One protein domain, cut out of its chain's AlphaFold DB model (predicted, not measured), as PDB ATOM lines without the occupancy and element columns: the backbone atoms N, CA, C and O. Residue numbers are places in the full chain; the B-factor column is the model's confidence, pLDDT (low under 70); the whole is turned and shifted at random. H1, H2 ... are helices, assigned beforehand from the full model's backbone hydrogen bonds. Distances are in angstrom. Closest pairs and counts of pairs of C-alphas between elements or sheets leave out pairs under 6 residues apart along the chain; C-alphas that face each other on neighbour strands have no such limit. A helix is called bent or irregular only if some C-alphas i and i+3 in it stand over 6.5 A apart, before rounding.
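Overview. This is residues 97 to 145 of the 681 residues of an uncharacterized protein of Leucosporidium creatinivorum (UniProt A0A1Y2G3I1). Two helices, the short straight H1 and the longer kinked H3, pack on each other at a steep angle, closest towards their last residues, and the chain between them makes a loop that holds the very short helix H2. After H3, residues 139 to 145 form a tail that folds back beyond the helix's end. The printed part has 49 residues with three named helices, in the order H1, H2, H3, and no named strand; the class is all helix. The whole is compact, with a radius of gyration of the C-alphas of 10.4 A, and its C-alphas span 28 by 20 by 18 A.

Along the chain. H1 comes first, residues 97 to 107, and measures 14.9 A from its first C-alpha at (164.572, 174.942, 195.267) to its last at (168.540, 160.634, 193.884). H2 follows at residues 112 to 116, five residues long; it is neither bent nor irregular, but only just: C-alphas 112 and 115 are 6.2 A apart. H3, residues 120 to 138, is the longest helix with 19 residues and measures 23.4 A, ending at C-alpha 138 at (171.489, 156.382, 185.658). H3 is irregular: C-alphas 125 and 128 are 7.5 A apart, and it has a kink of 64 degrees near residue 127.

Arrangement. H1 and H3 touch, with 14 pairs of C-alphas within 8 A; the closest C-alphas are those of Ala 106 and Val 134, 4.8 A apart. Their lines stand at a steep tilt of 58 degrees, and they run the same way; the line of H3 is a rough one. H1 and H2 are close but not clearly touching, with 2 pairs of C-alphas within 8 A, and their closest C-alphas are those of Val 105 and Ala 114, 5.9 A apart. H2 and H3 are apart, although they follow each other in the chain. In H1 every O i to N i+4 pair is within hydrogen-bond range. In H3 this holds for 11 of 15 pairs, and in H2 for 0 of 1, while 2 of 2 O i to N i+3 pairs of H2 are within range.

Size, cuts and confidence. The two C-alphas farthest apart are those of Leu 97 and Phe 145, the first and last printed residues, at 28.3 A. The printed part has no cut. The links from H1 to H2, with 4 residues between them, and from H2 to H3, with 3, are both tight. The mean pLDDT of the printed part is 82.2; residue 112 and residues 141 to 145 are under 70.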
ATOM      1  N   LEU A  97     165.096 175.950 194.333       82.31
ATOM      2  CA  LEU A  97     164.572 174.942 195.267       82.31
ATOM      3  C   LEU A  97     163.887 173.780 194.525       82.31
ATOM      4  O   LEU A  97     164.059 172.623 194.888       82.31
ATOM      5  N   GLN A  98     163.181 174.092 193.438       85.12
ATOM      6  CA  GLN A  98     162.558 173.114 192.554       85.12
ATOM      7  C   GLN A  98     163.582 172.133 191.961       85.12
ATOM      8  O   GLN A  98     163.366 170.927 192.025       85.12
ATOM      9  N   SER A  99     164.703 172.625 191.425       88.06
ATOM     10  CA  SER A  99     165.769 171.767 190.884       88.06
ATOM     11  C   SER A  99     166.417 170.888 191.961       88.06
ATOM     12  O   SER A  99     166.667 169.712 191.712       88.06
ATOM     13  N   ILE A 100     166.584 171.406 193.185       89.00
ATOM     14  CA  ILE A 100     167.070 170.628 194.337       89.00
ATOM     15  C   ILE A 100     166.072 169.524 194.702       89.00
ATOM     16  O   ILE A 100     166.482 168.386 194.911       89.00
ATOM     17  N   CYS A 101     164.771 169.821 194.755       87.44
ATOM     18  CA  CYS A 101     163.739 168.819 195.026       87.44
ATOM     19  C   CYS A 101     163.700 167.739 193.938       87.44
ATOM     20  O   CYS A 101     163.680 166.556 194.263       87.44
ATOM     21  N   ILE A 102     163.749 168.129 192.660       91.50
ATOM     22  CA  ILE A 102     163.774 167.195 191.524       91.50
ATOM     23  C   ILE A 102     165.008 166.295 191.598       91.50
ATOM     24  O   ILE A 102     164.873 165.076 191.519       91.50
ATOM     25  N   SER A 103     166.188 166.878 191.827       92.25
ATOM     26  CA  SER A 103     167.420 166.117 192.035       92.25
ATOM     27  C   SER A 103     167.285 165.183 193.233       92.25
ATOM     28  O   SER A 103     167.606 164.017 193.110       92.25
ATOM     29  N   ARG A 104     166.721 165.613 194.367       92.00
ATOM     30  CA  ARG A 104     166.535 164.734 195.535       92.00
ATOM     31  C   ARG A 104     165.580 163.568 195.283       92.00
ATOM     32  O   ARG A 104     165.839 162.473 195.778       92.00
ATOM     33  N   VAL A 105     164.507 163.770 194.520       88.38
ATOM     34  CA  VAL A 105     163.594 162.681 194.129       88.38
ATOM     35  C   VAL A 105     164.285 161.735 193.142       88.38
ATOM     36  O   VAL A 105     164.188 160.518 193.303       88.38
ATOM     37  N   ALA A 106     165.032 162.275 192.174       91.81
ATOM     38  CA  ALA A 106     165.848 161.490 191.251       91.81
ATOM     39  C   ALA A 106     166.967 160.722 191.977       91.81
ATOM     40  O   ALA A 106     167.264 159.588 191.631       91.81
ATOM     41  N   ASP A 107     167.536 161.281 193.041       90.75
ATOM     42  CA  ASP A 107     168.540 160.634 193.884       90.75
ATOM     43  C   ASP A 107     167.956 159.480 194.696       90.75
ATOM     44  O   ASP A 107     168.632 158.482 194.943       90.75
ATOM     45  N   GLY A 108     166.687 159.616 195.083       86.69
ATOM     46  CA  GLY A 108     165.885 158.564 195.690       86.69
ATOM     47  C   GLY A 108     165.395 157.512 194.693       86.69
ATOM     48  O   GLY A 108     164.664 156.605 195.094       86.69
ATOM     49  N   PHE A 109     165.770 157.600 193.412       74.62
ATOM     50  CA  PHE A 109     165.466 156.583 192.415       74.62
ATOM     51  C   PHE A 109     166.019 155.218 192.861       74.62
ATOM     52  O   PHE A 109     167.217 155.035 193.048       74.62
ATOM     53  N   GLY A 110     165.108 154.270 193.104       72.19
ATOM     54  CA  GLY A 110     165.389 152.968 193.725       72.19
ATOM     55  C   GLY A 110     164.675 152.790 195.067       72.19
ATOM     56  O   GLY A 110     164.062 151.746 195.300       72.19
ATOM     57  N   SER A 111     164.602 153.846 195.881       82.56
ATOM     58  CA  SER A 111     163.800 153.860 197.108       82.56
ATOM     59  C   SER A 111     162.305 153.887 196.757       82.56
ATOM     60  O   SER A 111     161.878 154.750 195.984       82.56
ATOM     61  N   PRO A 112     161.480 152.944 197.251       60.81
ATOM     62  CA  PRO A 112     160.041 152.948 196.982       60.81
ATOM     63  C   PRO A 112     159.358 154.205 197.547       60.81
ATOM     64  O   PRO A 112     158.545 154.813 196.861       60.81
ATOM     65  N   ALA A 113     159.795 154.685 198.717       73.81
ATOM     66  CA  ALA A 113     159.176 155.821 199.400       73.81
ATOM     67  C   ALA A 113     159.297 157.154 198.639       73.81
ATOM     68  O   ALA A 113     158.433 158.013 198.765       73.81
ATOM     69  N   ALA A 114     160.347 157.344 197.831       78.38
ATOM     70  CA  ALA A 114     160.578 158.623 197.154       78.38
ATOM     71  C   ALA A 114     159.485 158.967 196.123       78.38
ATOM     72  O   ALA A 114     159.180 160.140 195.924       78.38
ATOM     73  N   TRP A 115     158.886 157.953 195.492       79.31
ATOM     74  CA  TRP A 115     157.865 158.129 194.454       79.31
ATOM     75  C   TRP A 115     156.445 158.137 195.024       79.31
ATOM     76  O   TRP A 115     155.582 158.823 194.486       79.31
ATOM     77  N   ASP A 116     156.219 157.436 196.137       78.19
ATOM     78  CA  ASP A 116     154.905 157.335 196.790       78.19
ATOM     79  C   ASP A 116     154.442 158.666 197.410       78.19
ATOM     80  O   ASP A 116     153.249 158.882 197.618       78.19
ATOM     81  N   HIS A 117     155.380 159.572 197.702       80.38
ATOM     82  CA  HIS A 117     155.098 160.904 198.249       80.38
ATOM     83  C   HIS A 117     154.886 161.981 197.181       80.38
ATOM     84  O   HIS A 117     154.625 163.138 197.524       80.38
ATOM     85  N   LEU A 118     155.004 161.635 195.898       82.94
ATOM     86  CA  LEU A 118     154.733 162.578 194.826       82.94
ATOM     87  C   LEU A 118     153.227 162.808 194.729       82.94
ATOM     88  O   LEU A 118     152.467 161.956 194.273       82.94
ATOM     89  N   ASP A 119     152.803 164.000 195.141       83.31
ATOM     90  CA  ASP A 119     151.466 164.496 194.839       83.31
ATOM     91  C   ASP A 119     151.284 164.557 193.317       83.31
ATOM     92  O   ASP A 119     152.010 165.259 192.605       83.31
ATOM     93  N   ARG A 120     150.303 163.806 192.830       77.62
ATOM     94  CA  ARG A 120     150.017 163.647 191.410       77.62
ATOM     95  C   ARG A 120     149.804 164.975 190.686       77.62
ATOM     96  O   ARG A 120     150.327 165.141 189.590       77.62
ATOM     97  N   TYR A 121     149.040 165.896 191.268       77.88
ATOM     98  CA  TYR A 121     148.647 167.138 190.598       77.88
ATOM     99  C   TYR A 121     149.731 168.202 190.726       77.88
ATOM    100  O   TYR A 121     150.022 168.907 189.761       77.88
ATOM    101  N   ALA A 122     150.372 168.282 191.893       82.19
ATOM    102  CA  ALA A 122     151.421 169.268 192.126       82.19
ATOM    103  C   ALA A 122     152.704 168.958 191.336       82.19
ATOM    104  O   ALA A 122     153.390 169.877 190.892       82.19
ATOM    105  N   HIS A 123     153.031 167.676 191.133       86.75
ATOM    106  CA  HIS A 123     154.301 167.272 190.518       86.75
ATOM    107  C   HIS A 123     154.207 166.961 189.016       86.75
ATOM    108  O   HIS A 123     155.251 166.831 188.374       86.75
ATOM    109  N   LEU A 124     153.004 166.900 188.427       80.69
ATOM    110  CA  LEU A 124     152.812 166.638 186.991       80.69
ATOM    111  C   LEU A 124     153.624 167.583 186.074       80.69
ATOM    112  O   LEU A 124     154.282 167.089 185.158       80.69
ATOM    113  N   PRO A 125     153.679 168.914 186.311       85.31
ATOM    114  CA  PRO A 125     154.453 169.828 185.462       85.31
ATOM    115  C   PRO A 125     155.971 169.608 185.542       85.31
ATOM    116  O   PRO A 125     156.724 170.104 184.706       85.31
ATOM    117  N   HIS A 126     156.439 168.895 186.566       88.06
ATOM    118  CA  HIS A 126     157.858 168.663 186.838       88.06
ATOM    119  C   HIS A 126     158.337 167.296 186.358       88.06
ATOM    120  O   HIS A 126     159.526 166.998 186.441       88.06
ATOM    121  N   VAL A 127     157.431 166.486 185.810       83.81
ATOM    122  CA  VAL A 127     157.714 165.145 185.304       83.81
ATOM    123  C   VAL A 127     158.839 165.110 184.268       83.81
ATOM    124  O   VAL A 127     159.738 164.292 184.451       83.81
ATOM    125  N   PRO A 128     158.863 165.952 183.213       83.50
ATOM    126  CA  PRO A 128     159.925 165.867 182.211       83.50
ATOM    127  C   PRO A 128     161.306 166.116 182.823       83.50
ATOM    128  O   PRO A 128     162.244 165.373 182.556       83.50
ATOM    129  N   ALA A 129     161.404 167.108 183.713       87.38
ATOM    130  CA  ALA A 129     162.636 167.427 184.426       87.38
ATOM    131  C   ALA A 129     163.039 166.320 185.416       87.38
ATOM    132  O   ALA A 129     164.223 166.039 185.571       87.38
ATOM    133  N   LEU A 130     162.069 165.656 186.053       89.12
ATOM    134  CA  LEU A 130     162.315 164.510 186.925       89.12
ATOM    135  C   LEU A 130     162.823 163.290 186.152       89.12
ATOM    136  O   LEU A 130     163.805 162.682 186.561       89.12
ATOM    137  N   LEU A 131     162.187 162.948 185.031       86.62
ATOM    138  CA  LEU A 131     162.611 161.845 184.167       86.62
ATOM    139  C   LEU A 131     164.005 162.102 183.582       86.62
ATOM    140  O   LEU A 131     164.827 161.191 183.568       86.62
ATOM    141  N   GLN A 132     164.293 163.344 183.184       86.50
ATOM    142  CA  GLN A 132     165.616 163.764 182.723       86.50
ATOM    143  C   GLN A 132     166.675 163.632 183.828       86.50
ATOM    144  O   GLN A 132     167.721 163.033 183.599       86.50
ATOM    145  N   ALA A 133     166.390 164.104 185.046       92.31
ATOM    146  CA  ALA A 133     167.313 163.984 186.177       92.31
ATOM    147  C   ALA A 133     167.576 162.517 186.571       92.31
ATOM    148  O   ALA A 133     168.694 162.154 186.935       92.31
ATOM    149  N   VAL A 134     166.559 161.653 186.475       89.38
ATOM    150  CA  VAL A 134     166.715 160.205 186.683       89.38
ATOM    151  C   VAL A 134     167.578 159.589 185.580       89.38
ATOM    152  O   VAL A 134     168.466 158.799 185.885       89.38
ATOM    153  N   LEU A 135     167.363 159.968 184.317       87.38
ATOM    154  CA  LEU A 135     168.146 159.488 183.176       87.38
ATOM    155  C   LEU A 135     169.628 159.865 183.309       87.38
ATOM    156  O   LEU A 135     170.495 158.997 183.210       87.38
ATOM    157  N   GLU A 136     169.906 161.133 183.612       90.56
ATOM    158  CA  GLU A 136     171.260 161.654 183.834       90.56
ATOM    159  C   GLU A 136     171.969 160.924 184.975       90.56
ATOM    160  O   GLU A 136     173.154 160.610 184.874       90.56
ATOM    161  N   ARG A 137     171.239 160.592 186.045       89.31
ATOM    162  CA  ARG A 137     171.802 159.887 187.197       89.31
ATOM    163  C   ARG A 137     172.067 158.406 186.939       89.31
ATOM    164  O   ARG A 137     172.993 157.848 187.521       89.31
ATOM    165  N   ILE A 138     171.266 157.770 186.088       85.19
ATOM    166  CA  ILE A 138     171.489 156.382 185.658       85.19
ATOM    167  C   ILE A 138     172.667 156.308 184.676       85.19
ATOM    168  O   ILE A 138     173.333 155.280 184.603       85.19
ATOM    169  N   GLY A 139     172.944 157.390 183.939       85.56
ATOM    170  CA  GLY A 139     174.009 157.434 182.934       85.56
ATOM    171  C   GLY A 139     173.706 156.595 181.687       85.56
ATOM    172  O   GLY A 139     174.612 156.300 180.911       85.56
ATOM    173  N   GLY A 140     172.446 156.191 181.503       76.19
ATOM    174  CA  GLY A 140     171.986 155.395 180.367       76.19
ATOM    175  C   GLY A 140     171.304 156.249 179.293       76.19
ATOM    176  O   GLY A 140     170.794 157.326 179.596       76.19
ATOM    177  N   PRO A 141     171.232 155.772 178.036       65.62
ATOM    178  CA  PRO A 141     170.496 156.457 176.970       65.62
ATOM    179  C   PRO A 141     168.971 156.351 177.135       65.62
ATOM    180  O   PRO A 141     168.228 157.096 176.500       65.62
ATOM    181  N   LEU A 142     168.490 155.420 177.970       64.50
ATOM    182  CA  LEU A 142     167.072 155.119 178.162       64.50
ATOM    183  C   LEU A 142     166.751 154.872 179.640       64.50
ATOM    184  O   LEU A 142     167.567 154.353 180.401       64.50
ATOM    185  N   LEU A 143     165.523 155.214 180.036       66.25
ATOM    186  CA  LEU A 143     165.014 154.949 181.381       66.25
ATOM    187  C   LEU A 143     164.652 153.459 181.555       66.25
ATOM    188  O   LEU A 143     163.905 152.920 180.733       66.25
ATOM    189  N   PRO A 144     165.085 152.802 182.649       68.81
ATOM    190  CA  PRO A 144     164.653 151.453 183.006       68.81
ATOM    191  C   PRO A 144     163.129 151.291 183.072       68.81
ATOM    192  O   PRO A 144     162.407 152.180 183.527       68.81
ATOM    193  N   PHE A 145     162.636 150.101 182.719       57.78
ATOM    194  CA  PHE A 145     161.203 149.772 182.751       57.78
ATOM    195  C   PHE A 145     160.551 150.017 184.122       57.78
ATOM    196  O   PHE A 145     159.399 150.433 184.197       57.78
TER     197      PHE A 145